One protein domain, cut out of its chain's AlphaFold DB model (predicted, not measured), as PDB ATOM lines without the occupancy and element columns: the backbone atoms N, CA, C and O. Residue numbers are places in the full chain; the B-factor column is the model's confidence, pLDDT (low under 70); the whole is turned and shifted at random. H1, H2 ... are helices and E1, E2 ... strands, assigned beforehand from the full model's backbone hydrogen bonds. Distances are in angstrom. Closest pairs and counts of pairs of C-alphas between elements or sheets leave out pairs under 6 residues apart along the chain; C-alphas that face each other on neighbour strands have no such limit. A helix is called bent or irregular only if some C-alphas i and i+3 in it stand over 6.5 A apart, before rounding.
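This is residues 313 to 440 of the 486 residues of an uncharacterized protein of Oidiodendron maius Zn (UniProt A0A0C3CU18). A strongly twisted, curled sheet of five strands has two helices, H1 and H3, packed on one face, H1 over E1 and H3 over E3, roughly crosswise to each other; H4 packs on the first residues of H1, and the small H2 lies off the sheet. The printed part has 128 residues, with four named helices and five named strands in the order E1, E2, H1, H2, E3, E4, H3, H4, E5. The mixed sheet runs E2, E1, E5, E3, E4, with E1 and E5 parallel and the other neighbours antiparallel. The class is mixed, helices and strands; the whole is compact, with a radius of gyration of the C-alphas of 14.2 A and spans of 38 by 37 by 30 A.

In the sheet, E1, residues 313 to 317, is parallel to E5, residues 431 to 439, with N 435 and O 316 2.8 A apart. E2, residues 326 to 331, forms a hairpin with E1; N 313 and O 330 are 2.9 A apart. E3, residues 359 to 370, is antiparallel to E5, with N 365 and O 434 2.8 A apart, and bends by 79 degrees at residue 362. E4, residues 375 to 379, forms a hairpin with E3; N 377 and O 368 are 2.9 A apart. H1, residues 335 to 350, and H3, residues 383 to 398, are on one face, two layers, helices over a sheet. H1 runs along the strands at a height over the sheet of 5.3 A; its closest C-alphas to E2 are Gly 345 and Ile 330, 6.8 A. H3 runs slantwise to the strands at 7.8 A; Tyr 393 and Gly 363 of E3 have the closest C-alphas, 5.7 A. H4, residues 405 to 418, touches H1 at its residues 335 to 339 alone, the closest C-alphas being Glu 336 and Asp 405, 4.8 A; at 73 degrees they are only just about perpendicular. H4 only grazes the sheet, with residues 412 to 418. H2, residues 353 to 356, is not on the sheet. E2, H1, H2, E3 and E4, H3, H4, E5 are split strand-helix-strand units, same-way strands with others between them, and both crossovers are right-handed. Every O i to N i+4 pair is within hydrogen-bond range in H3 and H4, 10 of 12 in H1, and H2 is too short for one.

E1 begins at C-alpha 313 (7.593, 42.029, -32.154), and E5 ends at C-alpha 439 (24.297, 39.660, -13.325). From first to last C-alpha, E3 is 28.2 A long, E5 25.8 A, H1 23.6 A, H3 22.4 A and H4 19.7 A. H1 is irregular, C-alphas 336 and 339 being 7.6 A apart, with a kink of 28 degrees near residue 342.

The two C-alphas farthest apart, of Ala 372 and His 402, are 42.4 A apart. The printed part has no cut. The link from H4 to E5, residues 419 to 430, is long. Mean pLDDT of the printed part is 93.7, and no printed residue is under 70.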
ATOM      1  N   ILE A 313       7.473  42.439 -33.549       97.06
ATOM      2  CA  ILE A 313       7.593  42.029 -32.154       97.06
ATOM      3  C   ILE A 313       7.786  43.273 -31.291       97.06
ATOM      4  O   ILE A 313       8.567  44.162 -31.638       97.06
ATOM      5  N   VAL A 314       7.062  43.352 -30.178       97.12
ATOM      6  CA  VAL A 314       7.242  44.411 -29.180       97.12
ATOM      7  C   VAL A 314       8.112  43.863 -28.063       97.12
ATOM      8  O   VAL A 314       7.820  42.808 -27.494       97.12
ATOM      9  N   ILE A 315       9.199  44.568 -27.766       98.06
ATOM     10  CA  ILE A 315      10.097  44.229 -26.666       98.06
ATOM     11  C   ILE A 315      10.123  45.351 -25.639       98.06
ATOM     12  O   ILE A 315      10.083  46.525 -25.998       98.06
ATOM     13  N   GLY A 316      10.196  44.991 -24.359       97.25
ATOM     14  CA  GLY A 316      10.234  45.947 -23.256       97.25
ATOM     15  C   GLY A 316      11.258  45.570 -22.198       97.25
ATOM     16  O   GLY A 316      11.442  44.394 -21.877       97.25
ATOM     17  N   TRP A 317      11.918  46.576 -21.631       96.81
ATOM     18  CA  TRP A 317      12.836  46.403 -20.508       96.81
ATOM     19  C   TRP A 317      12.362  47.187 -19.282       96.81
ATOM     20  O   TRP A 317      12.357  48.418 -19.283       96.81
ATOM     21  N   PHE A 318      12.023  46.462 -18.214       95.06
ATOM     22  CA  PHE A 318      11.681  47.043 -16.916       95.06
ATOM     23  C   PHE A 318      12.954  47.385 -16.144       95.06
ATOM     24  O   PHE A 318      13.787  46.520 -15.842       95.06
ATOM     25  N   ARG A 319      13.108  48.660 -15.787       91.00
ATOM     26  CA  ARG A 319      14.124  49.066 -14.809       91.00
ATOM     27  C   ARG A 319      13.617  48.676 -13.423       91.00
ATOM     28  O   ARG A 319      12.434  48.803 -13.156       91.00
ATOM     29  N   ARG A 320      14.502  48.232 -12.519       85.38
ATOM     30  CA  ARG A 320      14.108  47.726 -11.180       85.38
ATOM     31  C   ARG A 320      13.219  48.685 -10.373       85.38
ATOM     32  O   ARG A 320      12.505  48.221  -9.500       85.38
ATOM     33  N   SER A 321      13.300  49.987 -10.636       84.31
ATOM     34  CA  SER A 321      12.536  51.028  -9.945       84.31
ATOM     35  C   SER A 321      11.352  51.577 -10.745       84.31
ATOM     36  O   SER A 321      10.622  52.407 -10.218       84.31
ATOM     37  N   ALA A 322      11.185  51.183 -12.011       87.75
ATOM     38  CA  ALA A 322      10.155  51.726 -12.888       87.75
ATOM     39  C   ALA A 322       9.094  50.664 -13.181       87.75
ATOM     40  O   ALA A 322       9.422  49.554 -13.601       87.75
ATOM     41  N   ASN A 323       7.829  51.041 -12.997       86.81
ATOM     42  CA  ASN A 323       6.694  50.219 -13.415       86.81
ATOM     43  C   ASN A 323       6.487  50.268 -14.932       86.81
ATOM     44  O   ASN A 323       5.909  49.343 -15.489       86.81
ATOM     45  N   ASP A 324       7.020  51.296 -15.597       89.88
ATOM     46  CA  ASP A 324       6.943  51.428 -17.045       89.88
ATOM     47  C   ASP A 324       8.212  50.898 -17.726       89.88
ATOM     48  O   ASP A 324       9.330  51.359 -17.437       89.88
ATOM     49  N   PRO A 325       8.079  49.913 -18.630       94.62
ATOM     50  CA  PRO A 325       9.183  49.429 -19.427       94.62
ATOM     51  C   PRO A 325       9.605  50.469 -20.463       94.62
ATOM     52  O   PRO A 325       8.808  51.222 -21.012       94.62
ATOM     53  N   THR A 326      10.895  50.473 -20.793       95.38
ATOM     54  CA  THR A 326      11.347  51.100 -22.037       95.38
ATOM     55  C   THR A 326      11.010  50.151 -23.180       95.38
ATOM     56  O   THR A 326      11.589  49.063 -23.251       95.38
ATOM     57  N   GLU A 327      10.066  50.540 -24.033       95.00
ATOM     58  CA  GLU A 327       9.536  49.697 -25.106       95.00
ATOM     59  C   GLU A 327      10.061  50.070 -26.484       95.00
ATOM     60  O   GLU A 327      10.415  51.217 -26.766       95.00
ATOM     61  N   ARG A 328      10.094  49.072 -27.367       95.88
ATOM     62  CA  ARG A 328      10.381  49.263 -28.782       95.88
ATOM     63  C   ARG A 328       9.608  48.247 -29.607       95.88
ATOM     64  O   ARG A 328       9.785  47.038 -29.447       95.88
ATOM     65  N   THR A 329       8.803  48.751 -30.533       95.81
ATOM     66  CA  THR A 329       8.192  47.946 -31.589       95.81
ATOM     67  C   THR A 329       9.210  47.747 -32.694       95.81
ATOM     68  O   THR A 329       9.737  48.717 -33.241       95.81
ATOM     69  N   ILE A 330       9.489  46.494 -33.031       97.25
ATOM     70  CA  ILE A 330      10.419  46.159 -34.097       97.25
ATOM     71  C   ILE A 330       9.666  45.456 -35.211       97.25
ATOM     72  O   ILE A 330       9.089  44.392 -35.005       97.25
ATOM     73  N   GLN A 331       9.683  46.066 -36.388       96.38
ATOM     74  CA  GLN A 331       9.117  45.516 -37.614       96.38
ATOM     75  C   GLN A 331      10.242  44.965 -38.483       96.38
ATOM     76  O   GLN A 331      11.352  45.504 -38.492       96.38
ATOM     77  N   PHE A 332       9.969  43.891 -39.213       95.69
ATOM     78  CA  PHE A 332      10.947  43.278 -40.104       95.69
ATOM     79  C   PHE A 332      10.282  42.729 -41.362       95.69
ATOM     80  O   PHE A 332       9.121  42.335 -41.348       95.69
ATOM     81  N   SER A 333      11.017  42.725 -42.474       95.56
ATOM     82  CA  SER A 333      10.447  42.378 -43.782       95.56
ATOM     83  C   SER A 333      10.356  40.876 -44.017       95.56
ATOM     84  O   SER A 333       9.488  40.436 -44.765       95.56
ATOM     85  N   ARG A 334      11.268  40.092 -43.427       96.62
ATOM     86  CA  ARG A 334      11.326  38.641 -43.629       96.62
ATOM     87  C   ARG A 334      11.381  37.883 -42.300       96.62
ATOM     88  O   ARG A 334      12.104  38.320 -41.401       96.62
ATOM     89  N   PRO A 335      10.646  36.769 -42.155       96.25
ATOM     90  CA  PRO A 335      10.515  36.057 -40.884       96.25
ATOM     91  C   PRO A 335      11.830  35.454 -40.370       96.25
ATOM     92  O   PRO A 335      12.018  35.358 -39.158       96.25
ATOM     93  N   GLU A 336      12.781  35.139 -41.253       96.94
ATOM     94  CA  GLU A 336      14.095  34.598 -40.870       96.94
ATOM     95  C   GLU A 336      14.919  35.616 -40.060       96.94
ATOM     96  O   GLU A 336      15.791  35.266 -39.263       96.94
ATOM     97  N   GLN A 337      14.622  36.910 -40.220       97.06
ATOM     98  CA  GLN A 337      15.360  37.993 -39.576       97.06
ATOM     99  C   GLN A 337      14.990  38.197 -38.104       97.06
ATOM    100  O   GLN A 337      15.642  39.011 -37.445       97.06
ATOM    101  N   LEU A 338      14.003  37.464 -37.568       97.56
ATOM    102  CA  LEU A 338      13.475  37.638 -36.210       97.56
ATOM    103  C   LEU A 338      14.586  37.819 -35.169       97.56
ATOM    104  O   LEU A 338      14.629  38.828 -34.472       97.56
ATOM    105  N   PHE A 339      15.521  36.869 -35.075       97.88
ATOM    106  CA  PHE A 339      16.563  36.916 -34.048       97.88
ATOM    107  C   PHE A 339      17.627  37.987 -34.305       97.88
ATOM    108  O   PHE A 339      18.193  38.528 -33.354       97.88
ATOM    109  N   HIS A 340      17.920  38.302 -35.568       97.50
ATOM    110  CA  HIS A 340      18.854  39.376 -35.907       97.50
ATOM    111  C   HIS A 340      18.289  40.734 -35.478       97.50
ATOM    112  O   HIS A 340      18.949  41.510 -34.789       97.50
ATOM    113  N   VAL A 341      17.035  40.978 -35.841       97.44
ATOM    114  CA  VAL A 341      16.313  42.211 -35.553       97.44
ATOM    115  C   VAL A 341      16.052  42.349 -34.051       97.44
ATOM    116  O   VAL A 341      16.264  43.424 -33.493       97.44
ATOM    117  N   LEU A 342      15.729  41.248 -33.367       97.81
ATOM    118  CA  LEU A 342      15.589  41.199 -31.911       97.81
ATOM    119  C   LEU A 342      16.884  41.595 -31.180       97.81
ATOM    120  O   LEU A 342      16.821  42.343 -30.209       97.81
ATOM    121  N   ARG A 343      18.065  41.166 -31.659       96.88
ATOM    122  CA  ARG A 343      19.367  41.590 -31.091       96.88
ATOM    123  C   ARG A 343      19.619  43.077 -31.260       96.88
ATOM    124  O   ARG A 343      20.159  43.713 -30.359       96.88
ATOM    125  N   ASN A 344      19.293  43.618 -32.429       97.06
ATOM    126  CA  ASN A 344      19.471  45.043 -32.683       97.06
ATOM    127  C   ASN A 344      18.519  45.845 -31.793       97.06
ATOM    128  O   ASN A 344      18.969  46.748 -31.100       97.06
ATOM    129  N   GLY A 345      17.257  45.419 -31.678       97.06
ATOM    130  CA  GLY A 345      16.310  46.002 -30.733       97.06
ATOM    131  C   GLY A 345      16.765  45.912 -29.274       97.06
ATOM    132  O   GLY A 345      16.627  46.887 -28.542       97.06
ATOM    133  N   GLU A 346      17.362  44.789 -28.854       96.81
ATOM    134  CA  GLU A 346      17.959  44.637 -27.518       96.81
ATOM    135  C   GLU A 346      19.066  45.681 -27.280       96.81
ATOM    136  O   GLU A 346      19.078  46.367 -26.255       96.81
ATOM    137  N   ARG A 347      20.000  45.818 -28.231       96.06
ATOM    138  CA  ARG A 347      21.100  46.793 -28.148       96.06
ATOM    139  C   ARG A 347      20.577  48.224 -28.121       96.06
ATOM    140  O   ARG A 347      21.055  49.021 -27.318       96.06
ATOM    141  N   ASP A 348      19.584  48.521 -28.949       96.06
ATOM    142  CA  ASP A 348      18.992  49.847 -29.053       96.06
ATOM    143  C   ASP A 348      18.238  50.236 -27.775       96.06
ATOM    144  O   ASP A 348      18.403  51.353 -27.289       96.06
ATOM    145  N   LEU A 349      17.462  49.313 -27.187       95.31
ATOM    146  CA  LEU A 349      16.769  49.539 -25.912       95.31
ATOM    147  C   LEU A 349      17.738  49.820 -24.763       95.31
ATOM    148  O   LEU A 349      17.453  50.615 -23.867       95.31
ATOM    149  N   ARG A 350      18.888  49.146 -24.770       93.50
ATOM    150  CA  ARG A 350      19.891  49.295 -23.717       93.50
ATOM    151  C   ARG A 350      20.780  50.523 -23.916       93.50
ATOM    152  O   ARG A 350      21.332  51.049 -22.945       93.50
ATOM    153  N   GLY A 351      20.934  50.958 -25.164       94.12
ATOM    154  CA  GLY A 351      21.861  51.999 -25.576       94.12
ATOM    155  C   GLY A 351      23.329  51.630 -25.330       94.12
ATOM    156  O   GLY A 351      23.677  50.541 -24.864       94.12
ATOM    157  N   TRP A 352      24.225  52.583 -25.595       92.50
ATOM    158  CA  TRP A 352      25.675  52.376 -25.481       92.50
ATOM    159  C   TRP A 352      26.137  52.044 -24.049       92.50
ATOM    160  O   TRP A 352      27.076  51.274 -23.847       92.50
ATOM    161  N   ARG A 353      25.434  52.548 -23.025       87.06
ATOM    162  CA  ARG A 353      25.711  52.227 -21.611       87.06
ATOM    163  C   ARG A 353      25.524  50.735 -21.305       87.06
ATOM    164  O   ARG A 353      26.102  50.212 -20.355       87.06
ATOM    165  N   GLY A 354      24.755  50.027 -22.133       85.50
ATOM    166  CA  GLY A 354      24.559  48.586 -22.039       85.50
ATOM    167  C   GLY A 354      25.823  47.749 -22.233       85.50
ATOM    168  O   GLY A 354      25.909  46.652 -21.673       85.50
ATOM    169  N   TYR A 355      26.812  48.263 -22.973       87.56
ATOM    170  CA  TYR A 355      28.080  47.568 -23.199       87.56
ATOM    171  C   TYR A 355      28.929  47.483 -21.927       87.56
ATOM    172  O   TYR A 355      29.506  46.435 -21.657       87.56
ATOM    173  N   PHE A 356      28.918  48.536 -21.104       90.00
ATOM    174  CA  PHE A 356      29.651  48.587 -19.832       90.00
ATOM    175  C   PHE A 356      28.887  47.973 -18.660       90.00
ATOM    176  O   PHE A 356      29.441  47.738 -17.589       90.00
ATOM    177  N   SER A 357      27.596  47.708 -18.834       92.12
ATOM    178  CA  SER A 357      26.790  47.157 -17.760       92.12
ATOM    179  C   SER A 357      27.147  45.688 -17.508       92.12
ATOM    180  O   SER A 357      27.136  44.851 -18.407       92.12
ATOM    181  N   LEU A 358      27.394  45.354 -16.245       94.19
ATOM    182  CA  LEU A 358      27.705  43.998 -15.779       94.19
ATOM    183  C   LEU A 358      26.560  42.992 -15.947       94.19
ATOM    184  O   LEU A 358      26.764  41.777 -15.878       94.19
ATOM    185  N   LYS A 359      25.347  43.486 -16.196       95.19
ATOM    186  CA  LYS A 359      24.193  42.632 -16.453       95.19
ATOM    187  C   LYS A 359      24.226  42.085 -17.881       95.19
ATOM    188  O   LYS A 359      24.684  42.753 -18.809       95.19
ATOM    189  N   ALA A 360      23.714  40.890 -18.098       95.38
ATOM    190  CA  ALA A 360      23.455  40.352 -19.426       95.38
ATOM    191  C   ALA A 360      21.999  39.913 -19.517       95.38
ATOM    192  O   ALA A 360      21.355  39.672 -18.495       95.38
ATOM    193  N   LEU A 361      21.477  39.847 -20.740       96.69
ATOM    194  CA  LEU A 361      20.167  39.265 -20.979       96.69
ATOM    195  C   LEU A 361      20.230  37.799 -20.541       96.69
ATOM    196  O   LEU A 361      21.005  37.032 -21.113       96.69
ATOM    197  N   GLN A 362      19.473  37.436 -19.511       96.62
ATOM    198  CA  GLN A 362      19.441  36.092 -18.929       96.62
ATOM    199  C   GLN A 362      18.317  35.251 -19.533       96.62
ATOM    200  O   GLN A 362      18.454  34.037 -19.652       96.62
ATOM    201  N   GLY A 363      17.226  35.899 -19.931       97.44
ATOM    202  CA  GLY A 363      16.058  35.227 -20.466       97.44
ATOM    203  C   GLY A 363      15.013  36.208 -20.964       97.44
ATOM    204  O   GLY A 363      15.226  37.424 -20.998       97.44
ATOM    205  N   PHE A 364      13.873  35.643 -21.333       98.19
ATOM    206  CA  PHE A 364      12.701  36.390 -21.744       98.19
ATOM    207  C   PHE A 364      11.555  36.136 -20.772       98.19
ATOM    208  O   PHE A 364      11.379  35.019 -20.289       98.19
ATOM    209  N   GLY A 365      10.797  37.189 -20.500       96.94
ATOM    210  CA  GLY A 365       9.529  37.136 -19.792       96.94
ATOM    211  C   GLY A 365       8.401  37.647 -20.681       96.94
ATOM    212  O   GLY A 365       8.587  37.884 -21.879       96.94
ATOM    213  N   LEU A 366       7.245  37.876 -20.074       96.56
ATOM    214  CA  LEU A 366       6.087  38.425 -20.756       96.56
ATOM    215  C   LEU A 366       5.462  39.531 -19.922       96.56
ATOM    216  O   LEU A 366       5.430  39.455 -18.696       96.56
ATOM    217  N   TYR A 367       4.938  40.545 -20.590       96.62
ATOM    218  CA  TYR A 367       4.116  41.561 -19.956       96.62
ATOM    219  C   TYR A 367       2.947  41.931 -20.871       96.62
ATOM    220  O   TYR A 367       2.996  41.689 -22.080       96.62
ATOM    221  N   LYS A 368       1.884  42.479 -20.279       94.12
ATOM    222  CA  LYS A 368       0.733  43.033 -21.003       94.12
ATOM    223  C   LYS A 368       0.642  44.539 -20.784       94.12
ATOM    224  O   LYS A 368       1.015  45.026 -19.714       94.12
ATOM    225  N   CYS A 369       0.143  45.253 -21.786       88.94
ATOM    226  CA  CYS A 369      -0.254  46.650 -21.653       88.94
ATOM    227  C   CYS A 369      -1.725  46.687 -21.221       88.94
ATOM    228  O   CYS A 369      -2.598  46.222 -21.954       88.94
ATOM    229  N   ASP A 370      -2.006  47.182 -20.018       84.69
ATOM    230  CA  ASP A 370      -3.371  47.440 -19.569       84.69
ATOM    231  C   ASP A 370      -3.749  48.871 -19.958       84.69
ATOM    232  O   ASP A 370      -3.462  49.828 -19.238       84.69
ATOM    233  N   ILE A 371      -4.377  49.016 -21.129       79.38
ATOM    234  CA  ILE A 371      -4.785  50.318 -21.681       79.38
ATOM    235  C   ILE A 371      -5.761  51.032 -20.738       79.38
ATOM    236  O   ILE A 371      -5.713  52.255 -20.628       79.38
ATOM    237  N   ALA A 372      -6.619  50.289 -20.029       80.06
ATOM    238  CA  ALA A 372      -7.593  50.880 -19.116       80.06
ATOM    239  C   ALA A 372      -6.909  51.543 -17.914       80.06
ATOM    240  O   ALA A 372      -7.368  52.576 -17.432       80.06
ATOM    241  N   GLN A 373      -5.799  50.964 -17.450       83.19
ATOM    242  CA  GLN A 373      -4.998  51.511 -16.352       83.19
ATOM    243  C   GLN A 373      -3.848  52.408 -16.828       83.19
ATOM    244  O   GLN A 373      -3.223  53.076 -16.007       83.19
ATOM    245  N   GLY A 374      -3.550  52.418 -18.130       82.56
ATOM    246  CA  GLY A 374      -2.368  53.075 -18.686       82.56
ATOM    247  C   GLY A 374      -1.061  52.513 -18.122       82.56
ATOM    248  O   GLY A 374      -0.099  53.262 -17.976       82.56
ATOM    249  N   ALA A 375      -1.034  51.229 -17.752       87.62
ATOM    250  CA  ALA A 375       0.074  50.615 -17.027       87.62
ATOM    251  C   ALA A 375       0.549  49.318 -17.688       87.62
ATOM    252  O   ALA A 375      -0.237  48.545 -18.241       87.62
ATOM    253  N   HIS A 376       1.845  49.041 -17.576       91.56
ATOM    254  CA  HIS A 376       2.435  47.788 -18.035       91.56
ATOM    255  C   HIS A 376       2.578  46.809 -16.878       91.56
ATOM    256  O   HIS A 376       3.151  47.118 -15.834       91.56
ATOM    257  N   ILE A 377       2.066  45.596 -17.071       92.38
ATOM    258  CA  ILE A 377       1.991  44.589 -16.015       92.38
ATOM    259  C   ILE A 377       2.817  43.384 -16.442       92.38
ATOM    260  O   ILE A 377       2.456  42.660 -17.373       92.38
ATOM    261  N   ALA A 378       3.944  43.175 -15.758       94.19
ATOM    262  CA  ALA A 378       4.747  41.970 -15.914       94.19
ATOM    263  C   ALA A 378       3.947  40.751 -15.438       94.19
ATOM    264  O   ALA A 378       3.396  40.740 -14.337       94.19
ATOM    265  N   LEU A 379       3.875  39.725 -16.280       94.06
ATOM    266  CA  LEU A 379       3.063  38.543 -16.029       94.06
ATOM    267  C   LEU A 379       3.914  37.461 -15.367       94.06
ATOM    268  O   LEU A 379       4.996  37.115 -15.846       94.06
ATOM    269  N   ALA A 380       3.404  36.896 -14.272       93.00
ATOM    270  CA  ALA A 380       3.999  35.721 -13.655       93.00
ATOM    271  C   ALA A 380       3.768  34.510 -14.568       93.00
ATOM    272  O   ALA A 380       2.644  34.034 -14.723       93.00
ATOM    273  N   LEU A 381       4.840  34.037 -15.200       93.00
ATOM    274  CA  LEU A 381       4.784  32.903 -16.114       93.00
ATOM    275  C   LEU A 381       4.573  31.596 -15.347       93.00
ATOM    276  O   LEU A 381       5.232  31.342 -14.337       93.00
ATOM    277  N   SER A 382       3.708  30.725 -15.866       93.19
ATOM    278  CA  SER A 382       3.611  29.357 -15.356       93.19
ATOM    279  C   SER A 382       4.857  28.543 -15.733       93.19
ATOM    280  O   SER A 382       5.604  28.899 -16.647       93.19
ATOM    281  N   THR A 383       5.085  27.408 -15.067       92.06
ATOM    282  CA  THR A 383       6.258  26.550 -15.316       92.06
ATOM    283  C   THR A 383       6.383  26.127 -16.784       92.06
ATOM    284  O   THR A 383       7.488  26.100 -17.327       92.06
ATOM    285  N   SER A 384       5.263  25.834 -17.457       90.94
ATOM    286  CA  SER A 384       5.267  25.461 -18.878       90.94
ATOM    287  C   SER A 384       5.622  26.645 -19.778       90.94
ATOM    288  O   SER A 384       6.426  26.500 -20.695       90.94
ATOM    289  N   GLN A 385       5.087  27.831 -19.489       92.00
ATOM    290  CA  GLN A 385       5.383  29.045 -20.249       92.00
ATOM    291  C   GLN A 385       6.841  29.465 -20.062       92.00
ATOM    292  O   GLN A 385       7.532  29.769 -21.032       92.00
ATOM    293  N   SER A 386       7.341  29.405 -18.826       94.06
ATOM    294  CA  SER A 386       8.745  29.655 -18.512       94.06
ATOM    295  C   SER A 386       9.667  28.706 -19.280       94.06
ATOM    296  O   SER A 386      10.724  29.132 -19.748       94.06
ATOM    297  N   ALA A 387       9.276  27.438 -19.463       92.94
ATOM    298  CA  ALA A 387      10.028  26.497 -20.288       92.94
ATOM    299  C   ALA A 387      10.033  26.910 -21.772       92.94
ATOM    300  O   ALA A 387      11.090  26.881 -22.404       92.94
ATOM    301  N   THR A 388       8.899  27.363 -22.317       94.75
ATOM    302  CA  THR A 388       8.808  27.889 -23.691       94.75
ATOM    303  C   THR A 388       9.722  29.095 -23.898       94.75
ATOM    304  O   THR A 388      10.518  29.105 -24.838       94.75
ATOM    305  N   PHE A 389       9.692  30.083 -23.000       96.38
ATOM    306  CA  PHE A 389      10.572  31.253 -23.092       96.38
ATOM    307  C   PHE A 389      12.045  30.903 -22.877       96.38
ATOM    308  O   PHE A 389      12.917  31.485 -23.526       96.38
ATOM    309  N   SER A 390      12.345  29.903 -22.042       95.69
ATOM    310  CA  SER A 390      13.701  29.365 -21.928       95.69
ATOM    311  C   SER A 390      14.174  28.756 -23.251       95.69
ATOM    312  O   SER A 390      15.321  28.970 -23.638       95.69
ATOM    313  N   GLN A 391      13.321  28.022 -23.970       95.94
ATOM    314  CA  GLN A 391      13.666  27.475 -25.287       95.94
ATOM    315  C   GLN A 391      13.811  28.569 -26.347       95.94
ATOM    316  O   GLN A 391      14.759  28.527 -27.133       95.94
ATOM    317  N   PHE A 392      12.942  29.581 -26.326       97.12
ATOM    318  CA  PHE A 392      13.062  30.753 -27.191       97.12
ATOM    319  C   PHE A 392      14.393  31.480 -26.962       97.12
ATOM    320  O   PHE A 392      15.110  31.795 -27.911       97.12
ATOM    321  N   TYR A 393      14.788  31.662 -25.698       97.31
ATOM    322  CA  TYR A 393      16.076  32.247 -25.331       97.31
ATOM    323  C   TYR A 393      17.270  31.395 -25.784       97.31
ATOM    324  O   TYR A 393      18.261  31.929 -26.285       97.31
ATOM    325  N   LEU A 394      17.184  30.067 -25.681       96.12
ATOM    326  CA  LEU A 394      18.223  29.176 -26.203       96.12
ATOM    327  C   LEU A 394      18.353  29.285 -27.729       96.12
ATOM    328  O   LEU A 394      19.474  29.397 -28.224       96.12
ATOM    329  N   ALA A 395      17.239  29.328 -28.465       96.19
ATOM    330  CA  ALA A 395      17.238  29.536 -29.916       96.19
ATOM    331  C   ALA A 395      17.812  30.914 -30.297       96.19
ATOM    332  O   ALA A 395      18.644  31.028 -31.205       96.19
ATOM    333  N   TYR A 396      17.459  31.955 -29.539       97.44
ATOM    334  CA  TYR A 396      18.037  33.291 -29.663       97.44
ATOM    335  C   TYR A 396      19.556  33.294 -29.447       97.44
ATOM    336  O   TYR A 396      20.289  33.942 -30.193       97.44
ATOM    337  N   ARG A 397      20.075  32.555 -28.460       96.12
ATOM    338  CA  ARG A 397      21.528  32.451 -28.247       96.12
ATOM    339  C   ARG A 397      22.222  31.618 -29.319       96.12
ATOM    340  O   ARG A 397      23.299  32.002 -29.769       96.12
ATOM    341  N   ALA A 398      21.634  30.493 -29.721       94.12
ATOM    342  CA  ALA A 398      22.211  29.593 -30.718       94.12
ATOM    343  C   ALA A 398      22.355  30.279 -32.083       94.12
ATOM    344  O   ALA A 398      23.426  30.221 -32.695       94.12
ATOM    345  N   SER A 399      21.337  31.042 -32.490       95.50
ATOM    346  CA  SER A 399      21.333  31.785 -33.755       95.50
ATOM    347  C   SER A 399      22.368  32.915 -33.832       95.50
ATOM    348  O   SER A 399      22.520  33.525 -34.886       95.50
ATOM    349  N   TYR A 400      23.097  33.216 -32.746       93.00
ATOM    350  CA  TYR A 400      24.232  34.144 -32.792       93.00
ATOM    351  C   TYR A 400      25.457  33.511 -33.460       93.00
ATOM    352  O   TYR A 400      26.211  34.202 -34.137       93.00
ATOM    353  N   ARG A 401      25.667  32.202 -33.266       92.38
ATOM    354  CA  ARG A 401      26.797  31.462 -33.855       92.38
ATOM    355  C   ARG A 401      26.396  30.697 -35.111       92.38
ATOM    356  O   ARG A 401      27.199  30.577 -36.027       92.38
ATOM    357  N   HIS A 402      25.173  30.174 -35.124       92.12
ATOM    358  CA  HIS A 402      24.649  29.325 -36.187       92.12
ATOM    359  C   HIS A 402      23.226  29.785 -36.522       92.12
ATOM    360  O   HIS A 402      22.280  29.282 -35.913       92.12
ATOM    361  N   PRO A 403      23.062  30.799 -37.392       91.56
ATOM    362  CA  PRO A 403      21.736  31.223 -37.823       91.56
ATOM    363  C   PRO A 403      21.039  30.058 -38.539       91.56
ATOM    364  O   PRO A 403      21.619  29.444 -39.431       91.56
ATOM    365  N   ASP A 404      19.824  29.736 -38.099       94.06
ATOM    366  CA  ASP A 404      18.961  28.724 -38.705       94.06
ATOM    367  C   ASP A 404      17.629  29.389 -39.047       94.06
ATOM    368  O   ASP A 404      16.818  29.699 -38.163       94.06
ATOM    369  N   ASP A 405      17.443  29.644 -40.338       95.38
ATOM    370  CA  ASP A 405      16.289  30.356 -40.880       95.38
ATOM    371  C   ASP A 405      14.985  29.606 -40.587       95.38
ATOM    372  O   ASP A 405      13.980  30.225 -40.243       95.38
ATOM    373  N   THR A 406      15.006  28.268 -40.606       95.50
ATOM    374  CA  THR A 406      13.814  27.451 -40.331       95.50
ATOM    375  C   THR A 406      13.343  27.609 -38.889       95.50
ATOM    376  O   THR A 406      12.147  27.747 -38.626       95.50
ATOM    377  N   VAL A 407      14.289  27.678 -37.949       93.81
ATOM    378  CA  VAL A 407      14.007  27.913 -36.528       93.81
ATOM    379  C   VAL A 407      13.498  29.338 -36.314       93.81
ATOM    380  O   VAL A 407      12.552  29.539 -35.552       93.81
ATOM    381  N   ALA A 408      14.085  30.328 -36.991       96.12
ATOM    382  CA  ALA A 408      13.632  31.715 -36.915       96.12
ATOM    383  C   ALA A 408      12.200  31.887 -37.452       96.12
ATOM    384  O   ALA A 408      11.376  32.495 -36.769       96.12
ATOM    385  N   ILE A 409      11.876  31.282 -38.601       96.69
ATOM    386  CA  ILE A 409      10.521  31.267 -39.177       96.69
ATOM    387  C   ILE A 409       9.530  30.604 -38.213       96.69
ATOM    388  O   ILE A 409       8.464  31.157 -37.952       96.69
ATOM    389  N   ALA A 410       9.882  29.450 -37.635       96.38
ATOM    390  CA  ALA A 410       9.010  28.735 -36.700       96.38
ATOM    391  C   ALA A 410       8.676  29.577 -35.461       96.38
ATOM    392  O   ALA A 410       7.517  29.674 -35.048       96.38
ATOM    393  N   TRP A 411       9.690  30.224 -34.882       97.44
ATOM    394  CA  TRP A 411       9.494  31.116 -33.746       97.44
ATOM    395  C   TRP A 411       8.757  32.395 -34.120       97.44
ATOM    396  O   TRP A 411       7.975  32.887 -33.312       97.44
ATOM    397  N   GLN A 412       8.940  32.914 -35.335       97.12
ATOM    398  CA  GLN A 412       8.165  34.048 -35.828       97.12
ATOM    399  C   GLN A 412       6.684  33.684 -35.945       97.12
ATOM    400  O   GLN A 412       5.841  34.447 -35.474       97.12
ATOM    401  N   GLY A 413       6.368  32.505 -36.489       96.75
ATOM    402  CA  GLY A 413       5.002  31.987 -36.535       96.75
ATOM    403  C   GLY A 413       4.407  31.829 -35.135       96.75
ATOM    404  O   GLY A 413       3.267  32.231 -34.898       96.75
ATOM    405  N   TRP A 414       5.195  31.332 -34.174       96.81
ATOM    406  CA  TRP A 414       4.767  31.241 -32.776       96.81
ATOM    407  C   TRP A 414       4.509  32.615 -32.147       96.81
ATOM    408  O   TRP A 414       3.476  32.780 -31.501       96.81
ATOM    409  N   VAL A 415       5.392  33.601 -32.360       96.69
ATOM    410  CA  VAL A 415       5.226  34.988 -31.883       96.69
ATOM    411  C   VAL A 415       3.966  35.608 -32.477       96.69
ATOM    412  O   VAL A 415       3.138  36.142 -31.742       96.69
ATOM    413  N   HIS A 416       3.778  35.483 -33.791       96.25
ATOM    414  CA  HIS A 416       2.603  36.011 -34.474       96.25
ATOM    415  C   HIS A 416       1.314  35.400 -33.916       96.25
ATOM    416  O   HIS A 416       0.376  36.128 -33.608       96.25
ATOM    417  N   LYS A 417       1.290  34.080 -33.707       96.06
ATOM    418  CA  LYS A 417       0.117  33.378 -33.183       96.06
ATOM    419  C   LYS A 417      -0.171  33.695 -31.712       96.06
ATOM    420  O   LYS A 417      -1.309  33.998 -31.367       96.06
ATOM    421  N   ASN A 418       0.842  33.622 -30.847       95.44
ATOM    422  CA  ASN A 418       0.662  33.640 -29.391       95.44
ATOM    423  C   ASN A 418       0.786  35.033 -28.766       95.44
ATOM    424  O   ASN A 418       0.072  35.319 -27.810       95.44
ATOM    425  N   LEU A 419       1.680  35.889 -29.271       95.06
ATOM    426  CA  LEU A 419       1.878  37.235 -28.716       95.06
ATOM    427  C   LEU A 419       0.975  38.260 -29.405       95.06
ATOM    428  O   LEU A 419       0.335  39.078 -28.745       95.06
ATOM    429  N   ASN A 420       0.866  38.151 -30.731       94.75
ATOM    430  CA  ASN A 420       0.137  39.117 -31.550       94.75
ATOM    431  C   ASN A 420      -1.299  38.667 -31.879       94.75
ATOM    432  O   ASN A 420      -1.981  39.343 -32.643       94.75
ATOM    433  N   SER A 421      -1.761  37.518 -31.367       94.25
ATOM    434  CA  SER A 421      -3.095  36.953 -31.656       94.25
ATOM    435  C   SER A 421      -3.399  36.811 -33.158       94.25
ATOM    436  O   SER A 421      -4.523  37.044 -33.602       94.25
ATOM    437  N   SER A 422      -2.384  36.464 -33.954       94.44
ATOM    438  CA  SER A 422      -2.425  36.392 -35.423       94.44
ATOM    439  C   SER A 422      -2.754  37.720 -36.115       94.44
ATOM    440  O   SER A 422      -3.205  37.751 -37.262       94.44
ATOM    441  N   LYS A 423      -2.525  38.844 -35.432       92.06
ATOM    442  CA  LYS A 423      -2.713  40.190 -35.969       92.06
ATOM    443  C   LYS A 423      -1.376  40.796 -36.369       92.06
ATOM    444  O   LYS A 423      -0.330  40.520 -35.783       92.06
ATOM    445  N   ASN A 424      -1.420  41.656 -37.379       90.31
ATOM    446  CA  ASN A 424      -0.240  42.352 -37.895       90.31
ATOM    447  C   ASN A 424      -0.139  43.809 -37.428       90.31
ATOM    448  O   ASN A 424       0.852  44.477 -37.705       90.31
ATOM    449  N   ASN A 425      -1.142  44.292 -36.695       87.06
ATOM    450  CA  ASN A 425      -1.132  45.622 -36.110       87.06
ATOM    451  C   ASN A 425      -0.505  45.573 -34.703       87.06
ATOM    452  O   ASN A 425      -1.031  44.837 -33.863       87.06
ATOM    453  N   PRO A 426       0.574  46.332 -34.419       84.75
ATOM    454  CA  PRO A 426       1.192  46.384 -33.091       84.75
ATOM    455  C   PRO A 426       0.277  46.930 -32.001       84.75
ATOM    456  O   PRO A 426       0.449  46.568 -30.844       84.75
ATOM    457  N   LEU A 427      -0.717  47.743 -32.359       79.38
ATOM    458  CA  LEU A 427      -1.675  48.296 -31.399       79.38
ATOM    459  C   LEU A 427      -2.715  47.270 -30.929       79.38
ATOM    460  O   LEU A 427      -3.414  47.506 -29.952       79.38
ATOM    461  N   GLU A 428      -2.840  46.148 -31.636       83.62
ATOM    462  CA  GLU A 428      -3.809  45.098 -31.315       83.62
ATOM    463  C   GLU A 428      -3.164  43.859 -30.681       83.62
ATOM    464  O   GLU A 428      -3.867  42.886 -30.398       83.62
ATOM    465  N   GLY A 429      -1.839  43.870 -30.497       83.88
ATOM    466  CA  GLY A 429      -1.120  42.813 -29.795       83.88
ATOM    467  C   GLY A 429      -1.473  42.811 -28.308       83.88
ATOM    468  O   GLY A 429      -1.564  43.865 -27.685       83.88
ATOM    469  N   VAL A 430      -1.684  41.624 -27.736       87.44
ATOM    470  CA  VAL A 430      -2.067  41.478 -26.320       87.44
ATOM    471  C   VAL A 430      -0.834  41.423 -25.421       87.44
ATOM    472  O   VAL A 430      -0.838  41.950 -24.307       87.44
ATOM    473  N   TYR A 431       0.224  40.772 -25.903       96.12
ATOM    474  CA  TYR A 431       1.405  40.476 -25.109       96.12
ATOM    475  C   TYR A 431       2.676  40.985 -25.773       96.12
ATOM    476  O   TYR A 431       2.858  40.882 -26.985       96.12
ATOM    477  N   SER A 432       3.597  41.436 -24.932       96.12
ATOM    478  CA  SER A 432       4.896  41.954 -25.333       96.12
ATOM    479  C   SER A 432       6.011  41.200 -24.609       96.12
ATOM    480  O   SER A 432       5.846  40.697 -23.491       96.12
ATOM    481  N   LEU A 433       7.171  41.092 -25.255       97.75
ATOM    482  CA  LEU A 433       8.294  40.307 -24.750       97.75
ATOM    483  C   LEU A 433       9.105  41.113 -23.728       97.75
ATOM    484  O   LEU A 433       9.691  42.148 -24.054       97.75
ATOM    485  N   GLN A 434       9.196  40.616 -22.498       97.69
ATOM    486  CA  GLN A 434      10.007  41.230 -21.449       97.69
ATOM    487  C   GLN A 434      11.473  40.801 -21.577       97.69
ATOM    488  O   GLN A 434      11.776  39.609 -21.629       97.69
ATOM    489  N   LEU A 435      12.401  41.752 -21.548       97.75
ATOM    490  CA  LEU A 435      13.833  41.476 -21.455       97.75
ATOM    491  C   LEU A 435      14.255  41.363 -19.985       97.75
ATOM    492  O   LEU A 435      14.244  42.355 -19.251       97.75
ATOM    493  N   ILE A 436      14.653  40.160 -19.557       96.88
ATOM    494  CA  ILE A 436      15.105  39.905 -18.183       96.88
ATOM    495  C   ILE A 436      16.632  39.983 -18.140       96.88
ATOM    496  O   ILE A 436      17.336  39.148 -18.715       96.88
ATOM    497  N   TYR A 437      17.146  40.995 -17.443       96.00
ATOM    498  CA  TYR A 437      18.578  41.210 -17.251       96.00
ATOM    499  C   TYR A 437      19.016  40.829 -15.843       96.00
ATOM    500  O   TYR A 437      18.512  41.379 -14.861       96.00
ATOM    501  N   ASP A 438      20.047  39.997 -15.764       95.94
ATOM    502  CA  ASP A 438      20.662  39.595 -14.503       95.94
ATOM    503  C   ASP A 438      22.188  39.706 -14.574       95.94
ATOM    504  O   ASP A 438      22.768  39.946 -15.636       95.94
ATOM    505  N   TRP A 439      22.848  39.604 -13.429       95.62
ATOM    506  CA  TRP A 439      24.297  39.660 -13.325       95.62
ATOM    507  C   TRP A 439      24.946  38.544 -14.136       95.62
ATOM    508  O   TRP A 439      24.658  37.361 -13.973       95.62
ATOM    509  N   SER A 440      25.856  38.924 -15.032       94.88
ATOM    510  CA  SER A 440      26.612  37.948 -15.804       94.88
ATOM    511  C   SER A 440      27.858  37.551 -15.027       94.88
ATOM    512  O   SER A 440      28.780  38.356 -14.900       94.88
TER     513      SER A 440